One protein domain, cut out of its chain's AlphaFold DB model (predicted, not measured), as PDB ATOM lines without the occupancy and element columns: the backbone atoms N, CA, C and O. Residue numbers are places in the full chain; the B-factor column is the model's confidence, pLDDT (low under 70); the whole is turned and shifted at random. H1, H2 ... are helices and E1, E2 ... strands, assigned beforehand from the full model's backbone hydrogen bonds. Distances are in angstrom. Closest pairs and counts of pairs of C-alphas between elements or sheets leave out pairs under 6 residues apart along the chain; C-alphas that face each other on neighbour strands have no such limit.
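What this domain is: This is residues 33 to 236 of the 237 residues of the protein "Predicted protein" of Trichoplax adhaerens (UniProt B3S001). Two helical lobes stand at an angle to each other. One holds the hairpin of H2 and H3, with H1 packed on both and H4 near H3, and the other holds the hairpin of H5 and H6, with H7 packed on H6. A small antiparallel sheet, in the order E1, E2, E3, lies beyond the end of H3, and the 30 residues 146 to 175, with no named element, lead from E3 to H5. The printed part has 204 residues with seven named helices and four named strands, in the order H1 H2 H3 E1 E2 H4 E3 H5 H6 E4 H7, and is mostly helix. It is compact, with a radius of gyration of the C-alphas of 17.2 A and spans of 49 by 42 by 34 A.

Where its parts are: The sheet holds E1, residues 100 to 102, E2, residues 107 to 109, and E3, residues 143 to 145. H1 is residues 39 to 45, beginning at C-alpha 39 (121.987, 207.137, 219.717). H2, residues 53 to 75, is 32.6 A long, with a kink of 61 degrees near residue 60. H3 is residues 83 to 97, 20.9 A, and H4 residues 124 to 132. H5, residues 176 to 193, 25.6 A, has a kink of 38 degrees near residue 185. H6 is residues 198 to 211, 19.9 A, E4 residues 221 to 224, and H7 residues 228 to 235, ending at C-alpha 235 (150.141, 202.643, 218.807).

How they stand to each other: E1 and E2 form a hairpin, with N 102 and O 107 2.8 A apart; E2 and E3 are antiparallel, with N 108 and O 144 2.8 A apart. H2 and H3, a helical hairpin, touch at Val 70 and Lys 90, whose C-alphas are 6.1 A apart, at a shallow tilt of 21 degrees. H1 touches H2 with residues 59 to 63 of H2 alone, the closest C-alphas being Ala 42 and Val 63, 6.1 A. H3 touches H1 with residues 90 to 95 alone, the closest C-alphas being Cys 45 and Cys 94, 5.4 A. H4 is close to H5 but not clearly touching, the closest C-alphas being Ser 132 and Thr 182, 6.6 A. H5 and H6, a helical hairpin, touch at C-alphas Arg 188 and Ile 201, 6.3 A. H6 and H7 touch at C-alphas Phe 204 and Ser 234, 5.1 A. E4 pairs with no named strand; its residues 222 to 223 pair with 214 to 215. O i to N i+4 pairs are within hydrogen-bond range throughout H3 and H6, and in 17 of 19 in H2, 12 of 14 in H5, 3 of 4 in H7, 2 of 5 in H4 and 0 of 3 in H1; for O i to N i+3, H4 has 3 of 6 and H1 2 of 4.

The domain as a whole: The C-alphas of Pro 77 and Asp 218 are the two farthest apart, 49.7 A. The printed part has no cut; the links E2 to H4 and E3 to H5 are long. Mean pLDDT of the printed part is 87.4; residues 113, 163, 165 and 235 to 236 are under 70.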
ATOM      1  N   THR A  33     127.303 209.192 238.114       85.25
ATOM      2  CA  THR A  33     126.010 209.740 238.562       85.25
ATOM      3  C   THR A  33     125.108 210.148 237.406       85.25
ATOM      4  O   THR A  33     124.085 210.796 237.609       85.25
ATOM      5  N   SER A  34     125.473 209.785 236.176       91.00
ATOM      6  CA  SER A  34     124.750 210.200 234.979       91.00
ATOM      7  C   SER A  34     124.459 209.044 234.026       91.00
ATOM      8  O   SER A  34     125.278 208.151 233.792       91.00
ATOM      9  N   CYS A  35     123.266 209.111 233.438       94.44
ATOM     10  CA  CYS A  35     122.845 208.279 232.321       94.44
ATOM     11  C   CYS A  35     122.926 209.084 231.021       94.44
ATOM     12  O   CYS A  35     122.725 210.299 231.020       94.44
ATOM     13  N   ALA A  36     123.146 208.407 229.899       94.06
ATOM     14  CA  ALA A  36     123.145 209.028 228.586       94.06
ATOM     15  C   ALA A  36     122.500 208.131 227.528       94.06
ATOM     16  O   ALA A  36     122.612 206.905 227.563       94.06
ATOM     17  N   ASN A  37     121.870 208.769 226.543       93.38
ATOM     18  CA  ASN A  37     121.472 208.103 225.310       93.38
ATOM     19  C   ASN A  37     122.702 207.894 224.422       93.38
ATOM     20  O   ASN A  37     123.531 208.794 224.264       93.38
ATOM     21  N   ILE A  38     122.796 206.714 223.819       91.25
ATOM     22  CA  ILE A  38     123.919 206.333 222.947       91.25
ATOM     23  C   ILE A  38     123.649 206.576 221.455       91.25
ATOM     24  O   ILE A  38     124.539 206.390 220.625       91.25
ATOM     25  N   GLY A  39     122.419 206.965 221.103       88.31
ATOM     26  CA  GLY A  39     121.987 207.137 219.717       88.31
ATOM     27  C   GLY A  39     122.133 205.851 218.895       88.31
ATOM     28  O   GLY A  39     121.882 204.754 219.384       88.31
ATOM     29  N   ASN A  40     122.583 205.989 217.648       90.06
ATOM     30  CA  ASN A  40     122.663 204.878 216.690       90.06
ATOM     31  C   ASN A  40     123.910 203.987 216.858       90.06
ATOM     32  O   ASN A  40     124.112 203.054 216.084       90.06
ATOM     33  N   ILE A  41     124.775 204.255 217.845       88.81
ATOM     34  CA  ILE A  41     126.052 203.536 217.981       88.81
ATOM     35  C   ILE A  41     125.814 202.048 218.260       88.81
ATOM     36  O   ILE A  41     126.418 201.201 217.603       88.81
ATOM     37  N   ALA A  42     124.898 201.710 219.175       87.38
ATOM     38  CA  ALA A  42     124.592 200.317 219.507       87.38
ATOM     39  C   ALA A  42     123.275 199.806 218.907       87.38
ATOM     40  O   ALA A  42     122.645 198.911 219.471       87.38
ATOM     41  N   THR A  43     122.909 200.281 217.707       92.81
ATOM     42  CA  THR A  43     121.820 199.685 216.905       92.81
ATOM     43  C   THR A  43     122.041 198.188 216.687       92.81
ATOM     44  O   THR A  43     121.089 197.415 216.732       92.81
ATOM     45  N   TYR A  44     123.299 197.747 216.543       94.81
ATOM     46  CA  TYR A  44     123.634 196.320 216.485       94.81
ATOM     47  C   TYR A  44     123.070 195.544 217.686       94.81
ATOM     48  O   TYR A  44     122.518 194.462 217.500       94.81
ATOM     49  N   CYS A  45     123.160 196.119 218.885       94.38
ATOM     50  CA  CYS A  45     122.663 195.548 220.132       94.38
ATOM     51  C   CYS A  45     121.197 195.900 220.442       94.38
ATOM     52  O   CYS A  45     120.705 195.519 221.497       94.38
ATOM     53  N   GLY A  46     120.496 196.619 219.555       93.31
ATOM     54  CA  GLY A  46     119.095 197.001 219.762       93.31
ATOM     55  C   GLY A  46     118.867 197.931 220.958       93.31
ATOM     56  O   GLY A  46     117.761 197.983 221.488       93.31
ATOM     57  N   VAL A  47     119.896 198.650 221.407       94.44
ATOM     58  CA  VAL A  47     119.803 199.504 222.596       94.44
ATOM     59  C   VAL A  47     119.101 200.809 222.233       94.44
ATOM     60  O   VAL A  47     119.628 201.628 221.484       94.44
ATOM     61  N   ASN A  48     117.908 201.000 222.792       92.81
ATOM     62  CA  ASN A  48     117.049 202.173 222.598       92.81
ATOM     63  C   ASN A  48     116.710 202.880 223.925       92.81
ATOM     64  O   ASN A  48     115.751 203.645 224.006       92.81
ATOM     65  N   TYR A  49     117.490 202.609 224.969       93.94
ATOM     66  CA  TYR A  49     117.318 203.138 226.316       93.94
ATOM     67  C   TYR A  49     118.605 203.824 226.810       93.94
ATOM     68  O   TYR A  49     119.687 203.549 226.281       93.94
ATOM     69  N   PRO A  50     118.523 204.704 227.829       95.50
ATOM     70  CA  PRO A  50     119.709 205.297 228.435       95.50
ATOM     71  C   PRO A  50     120.585 204.244 229.121       95.50
ATOM     72  O   PRO A  50     120.080 203.312 229.748       95.50
ATOM     73  N   VAL A  51     121.899 204.436 229.057       95.56
ATOM     74  CA  VAL A  51     122.922 203.606 229.719       95.56
ATOM     75  C   VAL A  51     123.797 204.493 230.617       95.56
ATOM     76  O   VAL A  51     123.749 205.718 230.465       95.56
ATOM     77  N   PRO A  52     124.607 203.943 231.541       95.00
ATOM     78  CA  PRO A  52     125.556 204.753 232.307       95.00
ATOM     79  C   PRO A  52     126.496 205.531 231.374       95.00
ATOM     80  O   PRO A  52     126.920 205.010 230.340       95.00
ATOM     81  N   ASN A  53     126.854 206.773 231.711       92.25
ATOM     82  CA  ASN A  53     127.623 207.638 230.802       92.25
ATOM     83  C   ASN A  53     128.999 207.054 230.404       92.25
ATOM     84  O   ASN A  53     129.489 207.297 229.297       92.25
ATOM     85  N   VAL A  54     129.587 206.210 231.256       90.38
ATOM     86  CA  VAL A  54     130.778 205.419 230.910       90.38
ATOM     87  C   VAL A  54     130.525 204.433 229.765       90.38
ATOM     88  O   VAL A  54     131.275 204.417 228.795       90.38
ATOM     89  N   ILE A  55     129.406 203.706 229.793       93.19
ATOM     90  CA  ILE A  55     129.022 202.769 228.730       93.19
ATOM     91  C   ILE A  55     128.779 203.519 227.415       93.19
ATOM     92  O   ILE A  55     129.154 203.041 226.349       93.19
ATOM     93  N   LYS A  56     128.213 204.732 227.475       93.44
ATOM     94  CA  LYS A  56     128.072 205.613 226.304       93.44
ATOM     95  C   LYS A  56     129.431 206.017 225.725       93.44
ATOM     96  O   LYS A  56     129.591 206.045 224.508       93.44
ATOM     97  N   THR A  57     130.397 206.321 226.587       90.19
ATOM     98  CA  THR A  57     131.760 206.707 226.183       90.19
ATOM     99  C   THR A  57     132.468 205.566 225.453       90.19
ATOM    100  O   THR A  57     133.140 205.803 224.450       90.19
ATOM    101  N   ASP A  58     132.214 204.331 225.883       89.38
ATOM    102  CA  ASP A  58     132.808 203.124 225.309       89.38
ATOM    103  C   ASP A  58     131.945 202.421 224.258       89.38
ATOM    104  O   ASP A  58     132.356 201.396 223.711       89.38
ATOM    105  N   ALA A  59     130.770 202.960 223.924       92.44
ATOM    106  CA  ALA A  59     129.751 202.250 223.154       92.44
ATOM    107  C   ALA A  59     130.286 201.674 221.833       92.44
ATOM    108  O   ALA A  59     130.003 200.525 221.496       92.44
ATOM    109  N   THR A  60     131.113 202.429 221.104       90.75
ATOM    110  CA  THR A  60     131.730 201.956 219.856       90.75
ATOM    111  C   THR A  60     132.635 200.745 220.087       90.75
ATOM    112  O   THR A  60     132.531 199.756 219.359       90.75
ATOM    113  N   ARG A  61     133.483 200.782 221.124       87.06
ATOM    114  CA  ARG A  61     134.376 199.670 221.497       87.06
ATOM    115  C   ARG A  61     133.567 198.433 221.880       87.06
ATOM    116  O   ARG A  61     133.853 197.341 221.397       87.06
ATOM    117  N   LEU A  62     132.529 198.618 222.690       90.88
ATOM    118  CA  LEU A  62     131.657 197.537 223.149       90.88
ATOM    119  C   LEU A  62     130.896 196.880 221.984       90.88
ATOM    120  O   LEU A  62     130.807 195.656 221.914       90.88
ATOM    121  N   VAL A  63     130.422 197.663 221.008       92.94
ATOM    122  CA  VAL A  63     129.795 197.122 219.787       92.94
ATOM    123  C   VAL A  63     130.791 196.330 218.944       92.94
ATOM    124  O   VAL A  63     130.433 195.276 218.415       92.94
ATOM    125  N   VAL A  64     132.031 196.808 218.805       90.12
ATOM    126  CA  VAL A  64     133.085 196.073 218.087       90.12
ATOM    127  C   VAL A  64     133.379 194.743 218.781       90.12
ATOM    128  O   VAL A  64     133.401 193.714 218.107       90.12
ATOM    129  N   ALA A  65     133.507 194.734 220.111       86.44
ATOM    130  CA  ALA A  65     133.695 193.510 220.889       86.44
ATOM    131  C   ALA A  65     132.524 192.527 220.704       86.44
ATOM    132  O   ALA A  65     132.739 191.345 220.431       86.44
ATOM    133  N   ALA A  66     131.281 193.020 220.755       91.25
ATOM    134  CA  ALA A  66     130.097 192.195 220.530       91.25
ATOM    135  C   ALA A  66     130.057 191.590 219.121       91.25
ATOM    136  O   ALA A  66     129.762 190.406 218.958       91.25
ATOM    137  N   LYS A  67     130.382 192.380 218.092       93.50
ATOM    138  CA  LYS A  67     130.481 191.887 216.711       93.50
ATOM    139  C   LYS A  67     131.593 190.855 216.560       93.50
ATOM    140  O   LYS A  67     131.377 189.858 215.882       93.50
ATOM    141  N   ALA A  68     132.749 191.071 217.184       89.06
ATOM    142  CA  ALA A  68     133.880 190.155 217.103       89.06
ATOM    143  C   ALA A  68     133.526 188.769 217.665       89.06
ATOM    144  O   ALA A  68     133.695 187.775 216.961       89.06
ATOM    145  N   LEU A  69     132.951 188.705 218.874       88.44
ATOM    146  CA  LEU A  69     132.521 187.440 219.481       88.44
ATOM    147  C   LEU A  69     131.456 186.734 218.629       88.44
ATOM    148  O   LEU A  69     131.583 185.550 218.320       88.44
ATOM    149  N   VAL A  70     130.419 187.467 218.214       93.00
ATOM    150  CA  VAL A  70     129.315 186.893 217.430       93.00
ATOM    151  C   VAL A  70     129.800 186.400 216.066       93.00
ATOM    152  O   VAL A  70     129.424 185.307 215.652       93.00
ATOM    153  N   ASN A  71     130.670 187.149 215.382       92.69
ATOM    154  CA  ASN A  71     131.236 186.733 214.098       92.69
ATOM    155  C   ASN A  71     132.175 185.536 214.242       92.69
ATOM    156  O   ASN A  71     132.154 184.660 213.383       92.69
ATOM    157  N   TYR A  72     132.966 185.473 215.315       89.44
ATOM    158  CA  TYR A  72     133.822 184.321 215.594       89.44
ATOM    159  C   TYR A  72     132.997 183.036 215.735       89.44
ATOM    160  O   TYR A  72     133.329 182.017 215.133       89.44
ATOM    161  N   ILE A  73     131.875 183.101 216.454       91.69
ATOM    162  CA  ILE A  73     130.986 181.950 216.655       91.69
ATOM    163  C   ILE A  73     130.199 181.616 215.384       91.69
ATOM    164  O   ILE A  73     130.076 180.449 215.025       91.69
ATOM    165  N   LYS A  74     129.698 182.634 214.679       94.38
ATOM    166  CA  LYS A  74     128.921 182.473 213.442       94.38
ATOM    167  C   LYS A  74     129.752 181.887 212.299       94.38
ATOM    168  O   LYS A  74     129.258 181.036 211.569       94.38
ATOM    169  N   ASN A  75     130.978 182.376 212.121       92.25
ATOM    170  CA  ASN A  75     131.807 182.055 210.959       92.25
ATOM    171  C   ASN A  75     132.854 180.973 211.254       92.25
ATOM    172  O   ASN A  75     133.515 180.515 210.327       92.25
ATOM    173  N   GLY A  76     133.039 180.582 212.518       90.12
ATOM    174  CA  GLY A  76     133.954 179.509 212.886       90.12
ATOM    175  C   GLY A  76     133.402 178.153 212.431       90.12
ATOM    176  O   GLY A  76     132.414 177.691 213.011       90.12
ATOM    177  N   PRO A  77     134.015 177.481 211.436       88.44
ATOM    178  CA  PRO A  77     133.516 176.198 210.930       88.44
ATOM    179  C   PRO A  77     133.461 175.115 212.019       88.44
ATOM    180  O   PRO A  77     132.603 174.240 211.980       88.44
ATOM    181  N   GLN A  78     134.315 175.215 213.041       88.56
ATOM    182  CA  GLN A  78     134.335 174.330 214.208       88.56
ATOM    183  C   GLN A  78     133.093 174.448 215.108       88.56
ATOM    184  O   GLN A  78     132.837 173.568 215.932       88.56
ATOM    185  N   PHE A  79     132.346 175.548 215.004       91.50
ATOM    186  CA  PHE A  79     131.181 175.787 215.849       91.50
ATOM    187  C   PHE A  79     129.895 175.273 215.225       91.50
ATOM    188  O   PHE A  79     129.051 174.773 215.962       91.50
ATOM    189  N   ASN A  80     129.753 175.386 213.896       89.12
ATOM    190  CA  ASN A  80     128.520 175.060 213.171       89.12
ATOM    191  C   ASN A  80     127.268 175.616 213.888       89.12
ATOM    192  O   ASN A  80     126.285 174.911 214.121       89.12
ATOM    193  N   ALA A  81     127.354 176.869 214.352       92.69
ATOM    194  CA  ALA A  81     126.363 177.449 215.247       92.69
ATOM    195  C   ALA A  81     125.071 177.803 214.483       92.69
ATOM    196  O   ALA A  81     125.123 178.595 213.537       92.69
ATOM    197  N   PRO A  82     123.896 177.287 214.893       93.62
ATOM    198  CA  PRO A  82     122.631 177.650 214.269       93.62
ATOM    199  C   PRO A  82     122.290 179.120 214.547       93.62
ATOM    200  O   PRO A  82     122.683 179.683 215.571       93.62
ATOM    201  N   ALA A  83     121.492 179.736 213.671       93.56
ATOM    202  CA  ALA A  83     121.123 181.151 213.785       93.56
ATOM    203  C   ALA A  83     120.487 181.511 215.142       93.56
ATOM    204  O   ALA A  83     120.761 182.585 215.673       93.56
ATOM    205  N   ALA A  84     119.692 180.606 215.725       92.94
ATOM    206  CA  ALA A  84     119.115 180.781 217.060       92.94
ATOM    207  C   ALA A  84     120.202 180.956 218.136       92.94
ATOM    208  O   ALA A  84     120.204 181.960 218.838       92.94
ATOM    209  N   CYS A  85     121.195 180.061 218.174       93.00
ATOM    210  CA  CYS A  85     122.338 180.162 219.087       93.00
ATOM    211  C   CYS A  85     123.101 181.487 218.913       93.00
ATOM    212  O   CYS A  85     123.402 182.175 219.886       93.00
ATOM    213  N   VAL A  86     123.384 181.877 217.665       93.88
ATOM    214  CA  VAL A  86     124.094 183.131 217.361       93.88
ATOM    215  C   VAL A  86     123.312 184.348 217.873       93.88
ATOM    216  O   VAL A  86     123.902 185.264 218.452       93.88
ATOM    217  N   ASN A  87     121.988 184.351 217.699       93.12
ATOM    218  CA  ASN A  87     121.116 185.417 218.188       93.12
ATOM    219  C   ASN A  87     121.042 185.452 219.717       93.12
ATOM    220  O   ASN A  87     121.116 186.537 220.294       93.12
ATOM    221  N   ASP A  88     120.954 184.300 220.380       91.50
ATOM    222  CA  ASP A  88     120.875 184.254 221.839       91.50
ATOM    223  C   ASP A  88     122.176 184.751 222.497       91.50
ATOM    224  O   ASP A  88     122.138 185.531 223.456       91.50
ATOM    225  N   ILE A  89     123.333 184.392 221.925       91.94
ATOM    226  CA  ILE A  89     124.642 184.903 222.358       91.94
ATOM    227  C   ILE A  89     124.721 186.409 222.148       91.94
ATOM    228  O   ILE A  89     125.117 187.136 223.059       91.94
ATOM    229  N   LYS A  90     124.324 186.892 220.963       93.19
ATOM    230  CA  LYS A  90     124.295 188.325 220.655       93.19
ATOM    231  C   LYS A  90     123.458 189.078 221.689       93.19
ATOM    232  O   LYS A  90     123.946 190.045 222.270       93.19
ATOM    233  N   ASN A  91     122.223 188.640 221.923       91.69
ATOM    234  CA  ASN A  91     121.288 189.305 222.831       91.69
ATOM    235  C   ASN A  91     121.811 189.314 224.272       91.69
ATOM    236  O   ASN A  91     121.776 190.351 224.938       91.69
ATOM    237  N   THR A  92     122.352 188.186 224.732       90.44
ATOM    238  CA  THR A  92     122.905 188.059 226.086       90.44
ATOM    239  C   THR A  92     124.129 188.934 226.266       90.44
ATOM    240  O   THR A  92     124.182 189.727 227.201       90.44
ATOM    241  N   TYR A  93     125.088 188.855 225.344       90.38
ATOM    242  CA  TYR A  93     126.315 189.631 225.446       90.38
ATOM    243  C   TYR A  93     126.037 191.134 225.355       90.38
ATOM    244  O   TYR A  93     126.503 191.897 226.193       90.38
ATOM    245  N   CYS A  94     125.182 191.565 224.425       92.31
ATOM    246  CA  CYS A  94     124.736 192.956 224.355       92.31
ATOM    247  C   CYS A  94     124.037 193.424 225.646       92.31
ATOM    248  O   CYS A  94     124.305 194.533 226.100       92.31
ATOM    249  N   SER A  95     123.201 192.591 226.276       90.62
ATOM    250  CA  SER A  95     122.533 192.940 227.546       90.62
ATOM    251  C   SER A  95     123.508 193.086 228.720       90.62
ATOM    252  O   SER A  95     123.212 193.791 229.681       90.62
ATOM    253  N   ILE A  96     124.671 192.434 228.638       89.56
ATOM    254  CA  ILE A  96     125.763 192.568 229.610       89.56
ATOM    255  C   ILE A  96     126.553 193.848 229.354       89.56
ATOM    256  O   ILE A  96     126.833 194.590 230.288       89.56
ATOM    257  N   LEU A  97     126.899 194.127 228.097       90.56
ATOM    258  CA  LEU A  97     127.701 195.304 227.753       90.56
ATOM    259  C   LEU A  97     126.913 196.618 227.884       90.56
ATOM    260  O   LEU A  97     127.513 197.669 228.097       90.56
ATOM    261  N   PHE A  98     125.584 196.574 227.755       93.44
ATOM    262  CA  PHE A  98     124.717 197.756 227.752       93.44
ATOM    263  C   PHE A  98     123.618 197.673 228.821       93.44
ATOM    264  O   PHE A  98     122.435 197.522 228.482       93.44
ATOM    265  N   PRO A  99     123.970 197.793 230.116       93.88
ATOM    266  CA  PRO A  99     122.978 197.829 231.178       93.88
ATOM    267  C   PRO A  99     122.101 199.080 231.063       93.88
ATOM    268  O   PRO A  99     122.554 200.161 230.674       93.88
ATOM    269  N   ARG A 100     120.826 198.935 231.424       95.00
ATOM    270  CA  ARG A 100     119.862 200.038 231.411       95.00
ATOM    271  C   ARG A 100     120.122 200.959 232.594       95.00
ATOM    272  O   ARG A 100     120.406 200.490 233.690       95.00
ATOM    273  N   CYS A 101     119.976 202.255 232.363       95.44
ATOM    274  CA  CYS A 101     120.177 203.307 233.344       95.44
ATOM    275  C   CYS A 101     118.886 204.113 233.508       95.44
ATOM    276  O   CYS A 101     118.310 204.585 232.525       95.44
ATOM    277  N   ASP A 102     118.428 204.261 234.745       94.00
ATOM    278  CA  ASP A 102     117.295 205.097 235.121       94.00
ATOM    279  C   ASP A 102     117.811 206.314 235.890       94.00
ATOM    280  O   ASP A 102     118.167 206.231 237.065       94.00
ATOM    281  N   SER A 103     117.839 207.469 235.224       87.19
ATOM    282  CA  SER A 103     118.336 208.708 235.825       87.19
ATOM    283  C   SER A 103     117.412 209.265 236.908       87.19
ATOM    284  O   SER A 103     117.873 210.042 237.737       87.19
ATOM    285  N   LYS A 104     116.119 208.904 236.915       88.75
ATOM    286  CA  LYS A 104     115.171 209.372 237.940       88.75
ATOM    287  C   LYS A 104     115.376 208.628 239.251       88.75
ATOM    288  O   LYS A 104     115.235 209.221 240.313       88.75
ATOM    289  N   ARG A 105     115.699 207.336 239.163       88.00
ATOM    290  CA  ARG A 105     115.984 206.483 240.325       88.00
ATOM    291  C   ARG A 105     117.465 206.430 240.683       88.00
ATOM    292  O   ARG A 105     117.811 205.920 241.739       88.00
ATOM    293  N   ASN A 106     118.325 206.977 239.822       89.62
ATOM    294  CA  ASN A 106     119.774 206.824 239.898       89.62
ATOM    295  C   ASN A 106     120.184 205.340 239.946       89.62
ATOM    296  O   ASN A 106     121.068 204.961 240.710       89.62
ATOM    297  N   GLU A 107     119.538 204.502 239.128       94.25
ATOM    298  CA  GLU A 107     119.707 203.043 239.124       94.25
ATOM    299  C   GLU A 107     120.275 202.512 237.804       94.25
ATOM    300  O   GLU A 107     119.945 202.985 236.715       94.25
ATOM    301  N   VAL A 108     121.094 201.468 237.905       94.44
ATOM    302  CA  VAL A 108     121.563 200.630 236.803       94.44
ATOM    303  C   VAL A 108     120.977 199.240 236.973       94.44
ATOM    304  O   VAL A 108     120.963 198.696 238.077       94.44
ATOM    305  N   SER A 109     120.509 198.648 235.880       93.06
ATOM    306  CA  SER A 109     119.920 197.309 235.880       93.06
ATOM    307  C   SER A 109     120.386 196.485 234.687       93.06
ATOM    308  O   SER A 109     120.474 196.993 233.565       93.06
ATOM    309  N   PHE A 110     120.619 195.199 234.929       88.94
ATOM    310  CA  PHE A 110     120.980 194.223 233.907       88.94
ATOM    311  C   PHE A 110     119.772 193.362 233.548       88.94
ATOM    312  O   PHE A 110     119.086 192.849 234.433       88.94
ATOM    313  N   ASN A 111     119.543 193.149 232.252       79.50
ATOM    314  CA  ASN A 111     118.554 192.182 231.775       79.50
ATOM    315  C   ASN A 111     119.224 190.826 231.503       79.50
ATOM    316  O   ASN A 111     119.362 190.400 230.359       79.50
ATOM    317  N   THR A 112     119.728 190.184 232.558       74.19
ATOM    318  CA  THR A 112     120.566 188.971 232.455       74.19
ATOM    319  C   THR A 112     119.982 187.773 233.202       74.19
ATOM    320  O   THR A 112     120.673 186.779 233.424       74.19
ATOM    321  N   SER A 113     118.687 187.819 233.536       69.50
ATOM    322  CA  SER A 113     117.951 186.774 234.268       69.50
ATOM    323  C   SER A 113     118.106 185.382 233.644       69.50
ATOM    324  O   SER A 113     118.175 184.389 234.360       69.50
ATOM    325  N   ASN A 114     118.232 185.322 232.314       74.38
ATOM    326  CA  ASN A 114     118.377 184.085 231.546       74.38
ATOM    327  C   ASN A 114     119.810 183.821 231.059       74.38
ATOM    328  O   ASN A 114     119.993 182.977 230.186       74.38
ATOM    329  N   CYS A 115     120.832 184.496 231.602       83.50
ATOM    330  CA  CYS A 115     122.215 184.360 231.123       83.50
ATOM    331  C   CYS A 115     122.675 182.894 231.075       83.50
ATOM    332  O   CYS A 115     123.165 182.449 230.041       83.50
ATOM    333  N   ILE A 116     122.429 182.123 232.141       77.81
ATOM    334  CA  ILE A 116     122.840 180.709 232.246       77.81
ATOM    335  C   ILE A 116     122.205 179.850 231.143       77.81
ATOM    336  O   ILE A 116     122.850 178.959 230.604       77.81
ATOM    337  N   ASN A 117     120.954 180.144 230.781       81.75
ATOM    338  CA  ASN A 117     120.193 179.365 229.806       81.75
ATOM    339  C   ASN A 117     120.313 179.894 228.375       81.75
ATOM    340  O   ASN A 117     119.835 179.250 227.441       81.75
ATOM    341  N   SER A 118     120.930 181.062 228.196       79.56
ATOM    342  CA  SER A 118     120.934 181.776 226.921       79.56
ATOM    343  C   SER A 118     121.575 180.988 225.785       79.56
ATOM    344  O   SER A 118     121.202 181.150 224.640       79.56
ATOM    345  N   TYR A 119     122.496 180.079 226.074       82.62
ATOM    346  CA  TYR A 119     123.180 179.288 225.054       82.62
ATOM    347  C   TYR A 119     122.854 177.793 225.157       82.62
ATOM    348  O   TYR A 119     123.601 176.953 224.657       82.62
ATOM    349  N   ASN A 120     121.715 177.427 225.758       83.94
ATOM    350  CA  ASN A 120     121.286 176.023 225.840       83.94
ATOM    351  C   ASN A 120     121.066 175.400 224.454       83.94
ATOM    352  O   ASN A 120     121.373 174.221 224.257       83.94
ATOM    353  N   ASN A 121     120.640 176.212 223.485       82.50
ATOM    354  CA  ASN A 121     120.436 175.819 222.089       82.50
ATOM    355  C   ASN A 121     121.734 175.805 221.261       82.50
ATOM    356  O   ASN A 121     121.702 175.542 220.059       82.50
ATOM    357  N   CYS A 122     122.876 176.128 221.870       91.19
ATOM    358  CA  CYS A 122     124.155 176.135 221.181       91.19
ATOM    359  C   CYS A 122     124.804 174.743 221.129       91.19
ATOM    360  O   CYS A 122     124.653 173.955 222.069       91.19
ATOM    361  N   PRO A 123     125.585 174.452 220.071       93.38
ATOM    362  CA  PRO A 123     126.449 173.278 220.013       93.38
ATOM    363  C   PRO A 123     127.438 173.236 221.184       93.38
ATOM    364  O   PRO A 123     127.858 174.275 221.699       93.38
ATOM    365  N   ASP A 124     127.872 172.036 221.571       92.12
ATOM    366  CA  ASP A 124     128.799 171.852 222.696       92.12
ATOM    367  C   ASP A 124     130.139 172.569 222.494       92.12
ATOM    368  O   ASP A 124     130.733 173.062 223.452       92.12
ATOM    369  N   SER A 125     130.610 172.678 221.249       91.00
ATOM    370  CA  SER A 125     131.820 173.437 220.910       91.00
ATOM    371  C   SER A 125     131.702 174.916 221.292       91.00
ATOM    372  O   SER A 125     132.668 175.499 221.780       91.00
ATOM    373  N   VAL A 126     130.513 175.502 221.144       90.88
ATOM    374  CA  VAL A 126     130.209 176.878 221.553       90.88
ATOM    375  C   VAL A 126     130.042 176.967 223.070       90.88
ATOM    376  O   VAL A 126     130.655 177.824 223.707       90.88
ATOM    377  N   LYS A 127     129.286 176.040 223.676       89.94
ATOM    378  CA  LYS A 127     129.087 175.979 225.137       89.94
ATOM    379  C   LYS A 127     130.404 175.878 225.911       89.94
ATOM    380  O   LYS A 127     130.514 176.445 226.991       89.94
ATOM    381  N   LYS A 128     131.415 175.203 225.356       87.12
ATOM    382  CA  LYS A 128     132.752 175.074 225.963       87.12
ATOM    383  C   LYS A 128     133.539 176.385 225.999       87.12
ATOM    384  O   LYS A 128     134.295 176.592 226.940       87.12
ATOM    385  N   ILE A 129     133.389 177.253 224.996       84.88
ATOM    386  CA  ILE A 129     134.170 178.497 224.911       84.88
ATOM    387  C   ILE A 129     133.463 179.694 225.549       84.88
ATOM    388  O   ILE A 129     134.128 180.609 226.028       84.88
ATOM    389  N   LEU A 130     132.126 179.708 225.557       83.38
ATOM    390  CA  LEU A 130     131.341 180.859 226.002       83.38
ATOM    391  C   LEU A 130     131.633 181.298 227.441       83.38
ATOM    392  O   LEU A 130     131.756 182.504 227.628       83.38
ATOM    393  N   PRO A 131     131.831 180.405 228.430       80.56
ATOM    394  CA  PRO A 131     132.172 180.807 229.794       80.56
ATOM    395  C   PRO A 131     133.448 181.653 229.907       80.56
ATOM    396  O   PRO A 131     133.599 182.408 230.865       80.56
ATOM    397  N   SER A 132     134.363 181.568 228.930       75.81
ATOM    398  CA  SER A 132     135.554 182.429 228.868       75.81
ATOM    399  C   SER A 132     135.247 183.867 228.432       75.81
ATOM    400  O   SER A 132     136.070 184.743 228.660       75.81
ATOM    401  N   TYR A 133     134.082 184.113 227.826       75.00
ATOM    402  CA  TYR A 133     133.634 185.430 227.352       75.00
ATOM    403  C   TYR A 133     132.430 185.970 228.134       75.00
ATOM    404  O   TYR A 133     132.260 187.180 228.261       75.00
ATOM    405  N   ILE A 134     131.575 185.078 228.633       80.19
ATOM    406  CA  ILE A 134     130.330 185.368 229.337       80.19
ATOM    407  C   ILE A 134     130.310 184.514 230.600       80.19
ATOM    408  O   ILE A 134     129.944 183.342 230.560       80.19
ATOM    409  N   ASN A 135     130.696 185.099 231.732       79.88
ATOM    410  CA  ASN A 135     130.593 184.418 233.017       79.88
ATOM    411  C   ASN A 135     129.334 184.885 233.756       79.88
ATOM    412  O   ASN A 135     129.315 185.954 234.360       79.88
ATOM    413  N   CYS A 136     128.276 184.077 233.692       81.25
ATOM    414  CA  CYS A 136     126.974 184.417 234.262       81.25
ATOM    415  C   CYS A 136     126.938 184.484 235.797       81.25
ATOM    416  O   CYS A 136     125.994 185.054 236.350       81.25
ATOM    417  N   ASP A 137     127.944 183.937 236.481       79.50
ATOM    418  CA  ASP A 137     127.986 183.878 237.946       79.50
ATOM    419  C   ASP A 137     128.428 185.200 238.578       79.50
ATOM    420  O   ASP A 137     128.064 185.507 239.712       79.50
ATOM    421  N   VAL A 138     129.184 186.003 237.832       77.94
ATOM    422  CA  VAL A 138     129.755 187.279 238.295       77.94
ATOM    423  C   VAL A 138     129.043 188.505 237.719       77.94
ATOM    424  O   VAL A 138     129.317 189.629 238.142       77.94
ATOM    425  N   ILE A 139     128.088 188.309 236.804       81.31
ATOM    426  CA  ILE A 139     127.249 189.398 236.300       81.31
ATOM    427  C   ILE A 139     126.338 189.897 237.432       81.31
ATOM    428  O   ILE A 139     125.602 189.099 238.023       81.31
ATOM    429  N   PRO A 140     126.313 191.212 237.705       81.31
ATOM    430  CA  PRO A 140     125.379 191.797 238.656       81.31
ATOM    431  C   PRO A 140     123.924 191.479 238.291       81.31
ATOM    432  O   PRO A 140     123.497 191.681 237.154       81.31
ATOM    433  N   LYS A 141     123.150 191.001 239.269       82.38
ATOM    434  CA  LYS A 141     121.722 190.696 239.110       82.38
ATOM    435  C   LYS A 141     120.879 191.765 239.796       82.38
ATOM    436  O   LYS A 141     121.158 192.132 240.937       82.38
ATOM    437  N   GLY A 142     119.828 192.216 239.114       84.62
ATOM    438  CA  GLY A 142     118.878 193.200 239.634       84.62
ATOM    439  C   GLY A 142     119.247 194.650 239.318       84.62
ATOM    440  O   GLY A 142     119.983 194.922 238.367       84.62
ATOM    441  N   ALA A 143     118.679 195.564 240.104       90.12
ATOM    442  CA  ALA A 143     118.912 197.000 240.026       90.12
ATOM    443  C   ALA A 143     119.713 197.480 241.242       90.12
ATOM    444  O   ALA A 143     119.566 196.948 242.343       90.12
ATOM    445  N   PHE A 144     120.574 198.467 241.035       91.88
ATOM    446  CA  PHE A 144     121.404 199.058 242.082       91.88
ATOM    447  C   PHE A 144     121.811 200.476 241.691       91.88
ATOM    448  O   PHE A 144     121.733 200.847 240.522       91.88
ATOM    449  N   TYR A 145     122.236 201.280 242.660       92.94
ATOM    450  CA  TYR A 145     122.550 202.684 242.411       92.94
ATOM    451  C   TYR A 145     123.766 202.861 241.487       92.94
ATOM    452  O   TYR A 145     124.719 202.084 241.567       92.94
ATOM    453  N   LEU A 146     123.778 203.897 240.632       90.62
ATOM    454  CA  LEU A 146     124.921 204.167 239.736       90.62
ATOM    455  C   LEU A 146     126.233 204.374 240.513       90.62
ATOM    456  O   LEU A 146     127.294 203.965 240.053       90.62
ATOM    457  N   ASN A 147     126.171 204.980 241.696       91.81
ATOM    458  CA  ASN A 147     127.333 205.230 242.550       91.81
ATOM    459  C   ASN A 147     127.591 204.106 243.574       91.81
ATOM    460  O   ASN A 147     128.346 204.304 244.532       91.81
ATOM    461  N   ASP A 148     126.971 202.932 243.396       94.25
ATOM    462  CA  ASP A 148     127.244 201.757 244.223       94.25
ATOM    463  C   ASP A 148     128.636 201.200 243.888       94.25
ATOM    464  O   ASP A 148     128.849 200.543 242.865       94.25
ATOM    465  N   CYS A 149     129.599 201.506 244.754       93.25
ATOM    466  CA  CYS A 149     130.987 201.083 244.647       93.25
ATOM    467  C   CYS A 149     131.268 199.972 245.655       93.25
ATOM    468  O   CYS A 149     131.153 200.171 246.868       93.25
ATOM    469  N   ILE A 150     131.691 198.818 245.150       91.75
ATOM    470  CA  ILE A 150     131.924 197.609 245.936       91.75
ATOM    471  C   ILE A 150     133.400 197.238 245.943       91.75
ATOM    472  O   ILE A 150     134.177 197.627 245.067       91.75
ATOM    473  N   LYS A 151     133.793 196.436 246.933       88.50
ATOM    474  CA  LYS A 151     135.087 195.762 246.880       88.50
ATOM    475  C   LYS A 151     135.080 194.812 245.672       88.50
ATOM    476  O   LYS A 151     134.123 194.045 245.546       88.50
ATOM    477  N   PRO A 152     136.110 194.835 244.810       82.00
ATOM    478  CA  PRO A 152     136.193 193.897 243.706       82.00
ATOM    479  C   PRO A 152     136.171 192.459 244.248       82.00
ATOM    480  O   PRO A 152     136.845 192.173 245.248       82.00
ATOM    481  N   PRO A 153     135.416 191.547 243.615       79.56
ATOM    482  CA  PRO A 153     135.565 190.124 243.859       79.56
ATOM    483  C   PRO A 153     137.027 189.692 243.728       79.56
ATOM    484  O   PRO A 153     137.818 190.311 243.013       79.56
ATOM    485  N   SER A 154     137.395 188.607 244.404       75.12
ATOM    486  CA  SER A 154     138.708 187.991 244.223       75.12
ATOM    487  C   SER A 154     138.784 187.337 242.845       75.12
ATOM    488  O   SER A 154     138.534 186.144 242.691       75.12
ATOM    489  N   PHE A 155     139.113 188.130 241.829       70.31
ATOM    490  CA  PHE A 155     139.435 187.620 240.508       70.31
ATOM    491  C   PHE A 155     140.831 187.000 240.547       70.31
ATOM    492  O   PHE A 155     141.781 187.629 241.005       70.31
ATOM    493  N   ASN A 156     140.972 185.769 240.061       76.06
ATOM    494  CA  ASN A 156     142.284 185.181 239.811       76.06
ATOM    495  C   ASN A 156     142.767 185.625 238.418       76.06
ATOM    496  O   ASN A 156     142.761 184.823 237.481       76.06
ATOM    497  N   LEU A 157     143.068 186.923 238.273       84.44
ATOM    498  CA  LEU A 157     143.530 187.507 237.007       84.44
ATOM    499  C   LEU A 157     144.892 186.908 236.641       84.44
ATOM    500  O   LEU A 157     145.785 186.811 237.485       84.44
ATOM    501  N   LYS A 158     145.042 186.477 235.386       88.38
ATOM    502  CA  LYS A 158     146.256 185.788 234.910       88.38
ATOM    503  C   LYS A 158     147.190 186.700 234.123       88.38
ATOM    504  O   LYS A 158     148.380 186.414 234.029       88.38
ATOM    505  N   ASN A 159     146.647 187.754 233.525       90.38
ATOM    506  CA  ASN A 159     147.314 188.599 232.544       90.38
ATOM    507  C   ASN A 159     147.408 190.062 232.999       90.38
ATOM    508  O   ASN A 159     148.394 190.723 232.674       90.38
ATOM    509  N   CYS A 160     146.420 190.553 233.746       89.38
ATOM    510  CA  CYS A 160     146.461 191.854 234.404       89.38
ATOM    511  C   CYS A 160     146.900 191.736 235.870       89.38
ATOM    512  O   CYS A 160     146.612 190.735 236.530       89.38
ATOM    513  N   PRO A 161     147.571 192.766 236.421       84.31
ATOM    514  CA  PRO A 161     147.829 192.826 237.850       84.31
ATOM    515  C   PRO A 161     146.510 192.875 238.626       84.31
ATOM    516  O   PRO A 161     145.556 193.539 238.216       84.31
ATOM    517  N   ASN A 162     146.473 192.206 239.778       75.94
ATOM    518  CA  ASN A 162     145.323 192.299 240.668       75.94
ATOM    519  C   ASN A 162     145.130 193.750 241.139       75.94
ATOM    520  O   ASN A 162     146.117 194.407 241.496       75.94
ATOM    521  N   PRO A 163     143.882 194.252 241.175       68.88
ATOM    522  CA  PRO A 163     143.618 195.590 241.671       68.88
ATOM    523  C   PRO A 163     144.041 195.699 243.147       68.88
ATOM    524  O   PRO A 163     143.935 194.724 243.901       68.88
ATOM    525  N   PRO A 164     144.512 196.876 243.593       70.25
ATOM    526  CA  PRO A 164     144.829 197.101 244.998       70.25
ATOM    527  C   PRO A 164     143.614 196.809 245.890       70.25
ATOM    528  O   PRO A 164     142.482 197.150 245.555       70.25
ATOM    529  N   SER A 165     143.842 196.205 247.057       68.12
ATOM    530  CA  SER A 165     142.767 195.708 247.935       68.12
ATOM    531  C   SER A 165     141.834 196.784 248.509       68.12
ATOM    532  O   SER A 165     140.763 196.453 249.020       68.12
ATOM    533  N   ASN A 166     142.243 198.052 248.443       77.31
ATOM    534  CA  ASN A 166     141.523 199.233 248.915       77.31
ATOM    535  C   ASN A 166     140.784 199.996 247.803       77.31
ATOM    536  O   ASN A 166     140.108 200.981 248.095       77.31
ATOM    537  N   VAL A 167     140.923 199.576 246.546       85.38
ATOM    538  CA  VAL A 167     140.248 200.211 245.416       85.38
ATOM    539  C   VAL A 167     138.860 199.595 245.259       85.38
ATOM    540  O   VAL A 167     138.718 198.374 245.213       85.38
ATOM    541  N   LEU A 168     137.833 200.445 245.205       91.69
ATOM    542  CA  LEU A 168     136.455 200.027 244.946       91.69
ATOM    543  C   LEU A 168     136.159 200.123 243.453       91.69
ATOM    544  O   LEU A 168     136.648 201.030 242.785       91.69
ATOM    545  N   ILE A 169     135.315 199.236 242.944       91.12
ATOM    546  CA  ILE A 169     134.832 199.275 241.561       91.12
ATOM    547  C   ILE A 169     133.324 199.525 241.548       91.12
ATOM    548  O   ILE A 169     132.639 199.110 242.488       91.12
ATOM    549  N   PRO A 170     132.768 200.167 240.508       92.12
ATOM    550  CA  PRO A 170     131.323 200.266 240.383       92.12
ATOM    551  C   PRO A 170     130.731 198.874 240.245       92.12
ATOM    552  O   PRO A 170     131.226 198.053 239.470       92.12
ATOM    553  N   ARG A 171     129.632 198.612 240.946       91.06
ATOM    554  CA  ARG A 171     128.984 197.301 240.931       91.06
ATOM    555  C   ARG A 171     128.614 196.849 239.521       91.06
ATOM    556  O   ARG A 171     128.782 195.672 239.214       91.06
ATOM    557  N   TYR A 172     128.195 197.758 238.638       89.75
ATOM    558  CA  TYR A 172     127.869 197.416 237.246       89.75
ATOM    559  C   TYR A 172     129.096 197.126 236.371       89.75
ATOM    560  O   TYR A 172     128.923 196.567 235.298       89.75
ATOM    561  N   LEU A 173     130.314 197.444 236.818       89.81
ATOM    562  CA  LEU A 173     131.565 197.148 236.104       89.81
ATOM    563  C   LEU A 173     132.336 195.982 236.739       89.81
ATOM    564  O   LEU A 173     133.522 195.800 236.487       89.81
ATOM    565  N   THR A 174     131.666 195.155 237.548       86.75
ATOM    566  CA  THR A 174     132.283 193.975 238.187       86.75
ATOM    567  C   THR A 174     132.905 193.019 237.167       86.75
ATOM    568  O   THR A 174     133.901 192.365 237.456       86.75
ATOM    569  N   MET A 175     132.353 192.958 235.956       82.56
ATOM    570  CA  MET A 175     132.837 192.076 234.894       82.56
ATOM    571  C   MET A 175     134.060 192.601 234.148       82.56
ATOM    572  O   MET A 175     134.797 191.796 233.579       82.56
ATOM    573  N   ASP A 176     134.291 193.912 234.147       85.75
ATOM    574  CA  ASP A 176     135.296 194.545 233.291       85.75
ATOM    575  C   ASP A 176     136.707 193.978 233.497       85.75
ATOM    576  O   ASP A 176     137.326 193.600 232.499       85.75
ATOM    577  N   PRO A 177     137.221 193.812 234.738       86.50
ATOM    578  CA  PRO A 177     138.554 193.251 234.940       86.50
ATOM    579  C   PRO A 177     138.696 191.844 234.348       86.50
ATOM    580  O   PRO A 177     139.712 191.530 233.731       86.50
ATOM    581  N   LEU A 178     137.665 191.004 234.500       83.81
ATOM    582  CA  LEU A 178     137.666 189.638 233.978       83.81
ATOM    583  C   LEU A 178     137.584 189.622 232.446       83.81
ATOM    584  O   LEU A 178     138.291 188.844 231.807       83.81
ATOM    585  N   LEU A 179     136.748 190.476 231.852       81.88
ATOM    586  CA  LEU A 179     136.619 190.595 230.396       81.88
ATOM    587  C   LEU A 179     137.929 191.067 229.755       81.88
ATOM    588  O   LEU A 179     138.366 190.501 228.753       81.88
ATOM    589  N   VAL A 180     138.590 192.057 230.360       87.19
ATOM    590  CA  VAL A 180     139.910 192.512 229.910       87.19
ATOM    591  C   VAL A 180     140.926 191.374 230.027       87.19
ATOM    592  O   VAL A 180     141.552 191.020 229.028       87.19
ATOM    593  N   ASP A 181     141.035 190.735 231.196       87.94
ATOM    594  CA  ASP A 181     142.030 189.686 231.458       87.94
ATOM    595  C   ASP A 181     141.900 188.471 230.531       87.94
ATOM    596  O   ASP A 181     142.895 187.979 229.995       87.94
ATOM    597  N   THR A 182     140.669 188.015 230.297       83.50
ATOM    598  CA  THR A 182     140.364 186.866 229.427       83.50
ATOM    599  C   THR A 182     140.563 187.170 227.944       83.50
ATOM    600  O   THR A 182     140.859 186.257 227.169       83.50
ATOM    601  N   SER A 183     140.470 188.441 227.537       82.38
ATOM    602  CA  SER A 183     140.707 188.852 226.149       82.38
ATOM    603  C   SER A 183     142.194 188.884 225.766       82.38
ATOM    604  O   SER A 183     142.528 188.704 224.591       82.38
ATOM    605  N   ILE A 184     143.096 189.065 226.742       89.69
ATOM    606  CA  ILE A 184     144.527 189.297 226.495       89.69
ATOM    607  C   ILE A 184     145.201 188.171 225.694       89.69
ATOM    608  O   ILE A 184     145.917 188.500 224.750       89.69
ATOM    609  N   PRO A 185     145.017 186.867 225.982       88.25
ATOM    610  CA  PRO A 185     145.682 185.812 225.214       88.25
ATOM    611  C   PRO A 185     145.323 185.834 223.722       88.25
ATOM    612  O   PRO A 185     146.209 185.760 222.868       88.25
ATOM    613  N   ASN A 186     144.038 186.013 223.408       80.75
ATOM    614  CA  ASN A 186     143.557 186.086 222.026       80.75
ATOM    615  C   ASN A 186     144.065 187.346 221.326       80.75
ATOM    616  O   ASN A 186     144.497 187.289 220.179       80.75
ATOM    617  N   LEU A 187     144.069 188.473 222.035       84.75
ATOM    618  CA  LEU A 187     144.618 189.725 221.537       84.75
ATOM    619  C   LEU A 187     146.123 189.626 221.262       84.75
ATOM    620  O   LEU A 187     146.574 190.059 220.205       84.75
ATOM    621  N   ARG A 188     146.900 189.020 222.170       90.31
ATOM    622  CA  ARG A 188     148.334 188.769 221.961       90.31
ATOM    623  C   ARG A 188     148.548 187.929 220.708       90.31
ATOM    624  O   ARG A 188     149.351 188.314 219.866       90.31
ATOM    625  N   SER A 189     147.810 186.826 220.570       87.12
ATOM    626  CA  SER A 189     147.894 185.958 219.392       87.12
ATOM    627  C   SER A 189     147.540 186.712 218.108       87.12
ATOM    628  O   SER A 189     148.292 186.652 217.140       87.12
ATOM    629  N   PHE A 190     146.461 187.499 218.114       82.94
ATOM    630  CA  PHE A 190     146.080 188.336 216.980       82.94
ATOM    631  C   PHE A 190     147.177 189.345 216.617       82.94
ATOM    632  O   PHE A 190     147.608 189.408 215.473       82.94
ATOM    633  N   MET A 191     147.692 190.109 217.580       86.69
ATOM    634  CA  MET A 191     148.735 191.096 217.294       86.69
ATOM    635  C   MET A 191     150.032 190.443 216.793       86.69
ATOM    636  O   MET A 191     150.695 191.013 215.926       86.69
ATOM    637  N   GLN A 192     150.366 189.242 217.280       90.81
ATOM    638  CA  GLN A 192     151.498 188.451 216.787       90.81
ATOM    639  C   GLN A 192     151.312 188.024 215.330       90.81
ATOM    640  O   GLN A 192     152.254 188.137 214.550       90.81
ATOM    641  N   THR A 193     150.116 187.575 214.934       89.44
ATOM    642  CA  THR A 193     149.850 187.208 213.529       89.44
ATOM    643  C   THR A 193     149.844 188.418 212.599       89.44
ATOM    644  O   THR A 193     150.153 188.272 211.421       89.44
ATOM    645  N   GLN A 194     149.571 189.613 213.126       85.94
ATOM    646  CA  GLN A 194     149.741 190.884 212.410       85.94
ATOM    647  C   GLN A 194     151.205 191.373 212.363       85.94
ATOM    648  O   GLN A 194     151.469 192.453 211.848       85.94
ATOM    649  N   GLY A 195     152.164 190.616 212.911       88.75
ATOM    650  CA  GLY A 195     153.589 190.959 212.866       88.75
ATOM    651  C   GLY A 195     154.048 191.986 213.908       88.75
ATOM    652  O   GLY A 195     155.175 192.469 213.824       88.75
ATOM    653  N   ASN A 196     153.221 192.314 214.909       88.19
ATOM    654  CA  ASN A 196     153.617 193.252 215.963       88.19
ATOM    655  C   ASN A 196     154.708 192.651 216.859       88.19
ATOM    656  O   ASN A 196     154.652 191.482 217.254       88.19
ATOM    657  N   ASN A 197     155.687 193.473 217.239       91.00
ATOM    658  CA  ASN A 197     156.763 193.042 218.126       91.00
ATOM    659  C   ASN A 197     156.274 192.865 219.582       91.00
ATOM    660  O   ASN A 197     155.251 193.413 220.001       91.00
ATOM    661  N   LYS A 198     157.034 192.111 220.389       90.19
ATOM    662  CA  LYS A 198     156.660 191.791 221.780       90.19
ATOM    663  C   LYS A 198     156.502 193.027 222.676       90.19
ATOM    664  O   LYS A 198     155.667 192.990 223.575       90.19
ATOM    665  N   LEU A 199     157.283 194.087 222.448       89.56
ATOM    666  CA  LEU A 199     157.224 195.320 223.243       89.56
ATOM    667  C   LEU A 199     155.941 196.103 222.957       89.56
ATOM    668  O   LEU A 199     155.264 196.504 223.897       89.56
ATOM    669  N   CYS A 200     155.564 196.238 221.685       88.38
ATOM    670  CA  CYS A 200     154.296 196.832 221.266       88.38
ATOM    671  C   CYS A 200     153.109 196.070 221.876       88.38
ATOM    672  O   CYS A 200     152.256 196.664 222.536       88.38
ATOM    673  N   ILE A 201     153.106 194.738 221.752       90.06
ATOM    674  CA  ILE A 201     152.052 193.890 222.326       90.06
ATOM    675  C   ILE A 201     151.961 194.080 223.842       90.06
ATOM    676  O   ILE A 201     150.865 194.212 224.383       90.06
ATOM    677  N   GLN A 202     153.100 194.097 224.541       90.69
ATOM    678  CA  GLN A 202     153.112 194.286 225.989       90.69
ATOM    679  C   GLN A 202     152.634 195.687 226.381       90.69
ATOM    680  O   GLN A 202     151.807 195.795 227.278       90.69
ATOM    681  N   SER A 203     153.077 196.733 225.679       89.44
ATOM    682  CA  SER A 203     152.616 198.107 225.903       89.44
ATOM    683  C   SER A 203     151.099 198.222 225.757       89.44
ATOM    684  O   SER A 203     150.443 198.859 226.581       89.44
ATOM    685  N   PHE A 204     150.524 197.561 224.750       89.38
ATOM    686  CA  PHE A 204     149.079 197.549 224.553       89.38
ATOM    687  C   PHE A 204     148.343 196.784 225.665       89.38
ATOM    688  O   PHE A 204     147.321 197.254 226.162       89.38
ATOM    689  N   VAL A 205     148.879 195.644 226.117       90.94
ATOM    690  CA  VAL A 205     148.329 194.908 227.271       90.94
ATOM    691  C   VAL A 205     148.385 195.748 228.549       90.94
ATOM    692  O   VAL A 205     147.390 195.824 229.269       90.94
ATOM    693  N   ASP A 206     149.504 196.423 228.807       90.06
ATOM    694  CA  ASP A 206     149.665 197.297 229.971       90.06
ATOM    695  C   ASP A 206     148.659 198.455 229.936       90.06
ATOM    696  O   ASP A 206     148.097 198.823 230.969       90.06
ATOM    697  N   PHE A 207     148.389 199.006 228.747       89.56
ATOM    698  CA  PHE A 207     147.351 200.013 228.555       89.56
ATOM    699  C   PHE A 207     145.954 199.465 228.875       89.56
ATOM    700  O   PHE A 207     145.229 200.100 229.635       89.56
ATOM    701  N   LEU A 208     145.591 198.281 228.369       89.56
ATOM    702  CA  LEU A 208     144.286 197.670 228.646       89.56
ATOM    703  C   LEU A 208     144.073 197.383 230.133       89.56
ATOM    704  O   LEU A 208     143.002 197.660 230.664       89.56
ATOM    705  N   CYS A 209     145.093 196.872 230.824       90.06
ATOM    706  CA  CYS A 209     145.003 196.652 232.264       90.06
ATOM    707  C   CYS A 209     144.911 197.975 233.040       90.06
ATOM    708  O   CYS A 209     144.209 198.053 234.046       90.06
ATOM    709  N   ALA A 210     145.601 199.022 232.577       88.62
ATOM    710  CA  ALA A 210     145.534 200.350 233.179       88.62
ATOM    711  C   ALA A 210     144.180 201.045 232.966       88.62
ATOM    712  O   ALA A 210     143.845 201.914 233.773       88.62
ATOM    713  N   ASP A 211     143.447 200.673 231.906       87.81
ATOM    714  CA  ASP A 211     142.134 201.205 231.515       87.81
ATOM    715  C   ASP A 211     140.995 200.711 232.418       87.81
ATOM    716  O   ASP A 211     139.960 201.368 232.481       87.81
ATOM    717  N   ILE A 212     141.193 199.612 233.163       88.94
ATOM    718  CA  ILE A 212     140.196 199.069 234.099       88.94
ATOM    719  C   ILE A 212     139.810 200.156 235.120       88.94
ATOM    720  O   ILE A 212     140.652 200.569 235.930       88.94
ATOM    721  N   PRO A 213     138.552 200.633 235.102       90.25
ATOM    722  CA  PRO A 213     138.163 201.786 235.886       90.25
ATOM    723  C   PRO A 213     137.836 201.407 237.334       90.25
ATOM    724  O   PRO A 213     137.440 200.284 237.649       90.25
ATOM    725  N   PHE A 214     137.951 202.383 238.226       91.75
ATOM    726  CA  PHE A 214     137.608 202.249 239.637       91.75
ATOM    727  C   PHE A 214     136.980 203.526 240.191       91.75
ATOM    728  O   PHE A 214     137.046 204.586 239.574       91.75
ATOM    729  N   CYS A 215     136.343 203.438 241.352       92.56
ATOM    730  CA  CYS A 215     135.665 204.573 241.960       92.56
ATOM    731  C   CYS A 215     136.643 205.561 242.602       92.56
ATOM    732  O   CYS A 215     137.595 205.168 243.282       92.56
ATOM    733  N   SER A 216     136.339 206.851 242.473       91.94
ATOM    734  CA  SER A 216     136.877 207.883 243.354       91.94
ATOM    735  C   SER A 216     136.439 207.666 244.803       91.94
ATOM    736  O   SER A 216     135.453 206.978 245.083       91.94
ATOM    737  N   GLN A 217     137.164 208.271 245.748       88.31
ATOM    738  CA  GLN A 217     136.870 208.127 247.182       88.31
ATOM    739  C   GLN A 217     135.456 208.598 247.563       88.31
ATOM    740  O   GLN A 217     134.794 207.966 248.384       88.31
ATOM    741  N   ASP A 218     134.982 209.674 246.937       90.06
ATOM    742  CA  ASP A 218     133.639 210.237 247.109       90.06
ATOM    743  C   ASP A 218     132.566 209.528 246.259       90.06
ATOM    744  O   ASP A 218     131.387 209.866 246.351       90.06
ATOM    745  N   ARG A 219     132.956 208.525 245.456       91.44
ATOM    746  CA  ARG A 219     132.078 207.686 244.616       91.44
ATOM    747  C   ARG A 219     131.296 208.454 243.546       91.44
ATOM    748  O   ARG A 219     130.287 207.960 243.049       91.44
ATOM    749  N   THR A 220     131.747 209.646 243.172       90.19
ATOM    750  CA  THR A 220     131.095 210.466 242.139       90.19
ATOM    751  C   THR A 220     131.712 210.275 240.756       90.19
ATOM    752  O   THR A 220     131.049 210.517 239.743       90.19
ATOM    753  N   MET A 221     132.958 209.797 240.698       91.69
ATOM    754  CA  MET A 221     133.751 209.697 239.480       91.69
ATOM    755  C   MET A 221     134.332 208.297 239.290       91.69
ATOM    756  O   MET A 221     134.715 207.611 240.237       91.69
ATOM    757  N   LEU A 222     134.451 207.913 238.025       91.69
ATOM    758  CA  LEU A 222     135.315 206.840 237.572       91.69
ATOM    759  C   LEU A 222     136.705 207.374 237.311       91.69
ATOM    760  O   LEU A 222     136.890 208.369 236.604       91.69
ATOM    761  N   LEU A 223     137.669 206.650 237.844       91.62
ATOM    762  CA  LEU A 223     139.081 206.899 237.709       91.62
ATOM    763  C   LEU A 223     139.746 205.748 236.970       91.62
ATOM    764  O   LEU A 223     139.265 204.618 236.980       91.62
ATOM    765  N   THR A 224     140.876 206.046 236.349       89.38
ATOM    766  CA  THR A 224     141.711 205.078 235.638       89.38
ATOM    767  C   THR A 224     143.181 205.463 235.769       89.38
ATOM    768  O   THR A 224     143.507 206.604 236.107       89.38
ATOM    769  N   THR A 225     144.091 204.526 235.512       88.38
ATOM    770  CA  THR A 225     145.539 204.816 235.447       88.38
ATOM    771  C   THR A 225     146.053 204.902 234.004       88.38
ATOM    772  O   THR A 225     147.244 205.163 233.766       88.38
ATOM    773  N   ALA A 226     145.156 204.680 233.038       86.38
ATOM    774  CA  ALA A 226     145.377 204.941 231.628       86.38
ATOM    775  C   ALA A 226     145.451 206.452 231.354       86.38
ATOM    776  O   ALA A 226     144.828 207.270 232.029       86.38
ATOM    777  N   THR A 227     146.245 206.828 230.352       81.25
ATOM    778  CA  THR A 227     146.372 208.216 229.891       81.25
ATOM    779  C   THR A 227     146.351 208.267 228.371       81.25
ATOM    780  O   THR A 227     146.673 207.276 227.708       81.25
ATOM    781  N   THR A 228     146.035 209.434 227.796       75.56
ATOM    782  CA  THR A 228     146.127 209.643 226.340       75.56
ATOM    783  C   THR A 228     147.543 209.378 225.839       75.56
ATOM    784  O   THR A 228     147.705 208.743 224.806       75.56
ATOM    785  N   GLY A 229     148.562 209.798 226.600       75.00
ATOM    786  CA  GLY A 229     149.964 209.551 226.260       75.00
ATOM    787  C   GLY A 229     150.308 208.062 226.231       75.00
ATOM    788  O   GLY A 229     150.904 207.605 225.262       75.00
ATOM    789  N   LYS A 230     149.861 207.281 227.233       76.81
ATOM    790  CA  LYS A 230     150.017 205.816 227.219       76.81
ATOM    791  C   LYS A 230     149.327 205.208 225.998       76.81
ATOM    792  O   LYS A 230     149.965 204.454 225.278       76.81
ATOM    793  N   CYS A 231     148.084 205.610 225.723       75.25
ATOM    794  CA  CYS A 231     147.336 205.159 224.549       75.25
ATOM    795  C   CYS A 231     148.107 205.428 223.247       75.25
ATOM    796  O   CYS A 231     148.381 204.502 222.496       75.25
ATOM    797  N   GLN A 232     148.528 206.675 223.014       76.25
ATOM    798  CA  GLN A 232     149.286 207.065 221.822       76.25
ATOM    799  C   GLN A 232     150.592 206.274 221.696       76.25
ATOM    800  O   GLN A 232     150.883 205.756 220.622       76.25
ATOM    801  N   SER A 233     151.328 206.114 222.800       76.06
ATOM    802  CA  SER A 233     152.583 205.358 222.816       76.06
ATOM    803  C   SER A 233     152.404 203.864 222.536       76.06
ATOM    804  O   SER A 233     153.322 203.221 222.039       76.06
ATOM    805  N   SER A 234     151.230 203.294 222.823       72.50
ATOM    806  CA  SER A 234     150.935 201.890 222.515       72.50
ATOM    807  C   SER A 234     150.681 201.651 221.023       72.50
ATOM    808  O   SER A 234     150.794 200.514 220.575       72.50
ATOM    809  N   PHE A 235     150.384 202.705 220.254       67.12
ATOM    810  CA  PHE A 235     150.141 202.643 218.807       67.12
ATOM    811  C   PHE A 235     151.271 203.246 217.954       67.12
ATOM    812  O   PHE A 235     151.176 203.223 216.732       67.12
ATOM    813  N   SER A 236     152.326 203.789 218.566       60.94
ATOM    814  CA  SER A 236     153.440 204.447 217.870       60.94
ATOM    815  C   SER A 236     154.676 203.542 217.751       60.94
ATOM    816  O   SER A 236     155.748 203.911 218.240       60.94
TER     817      SER A 236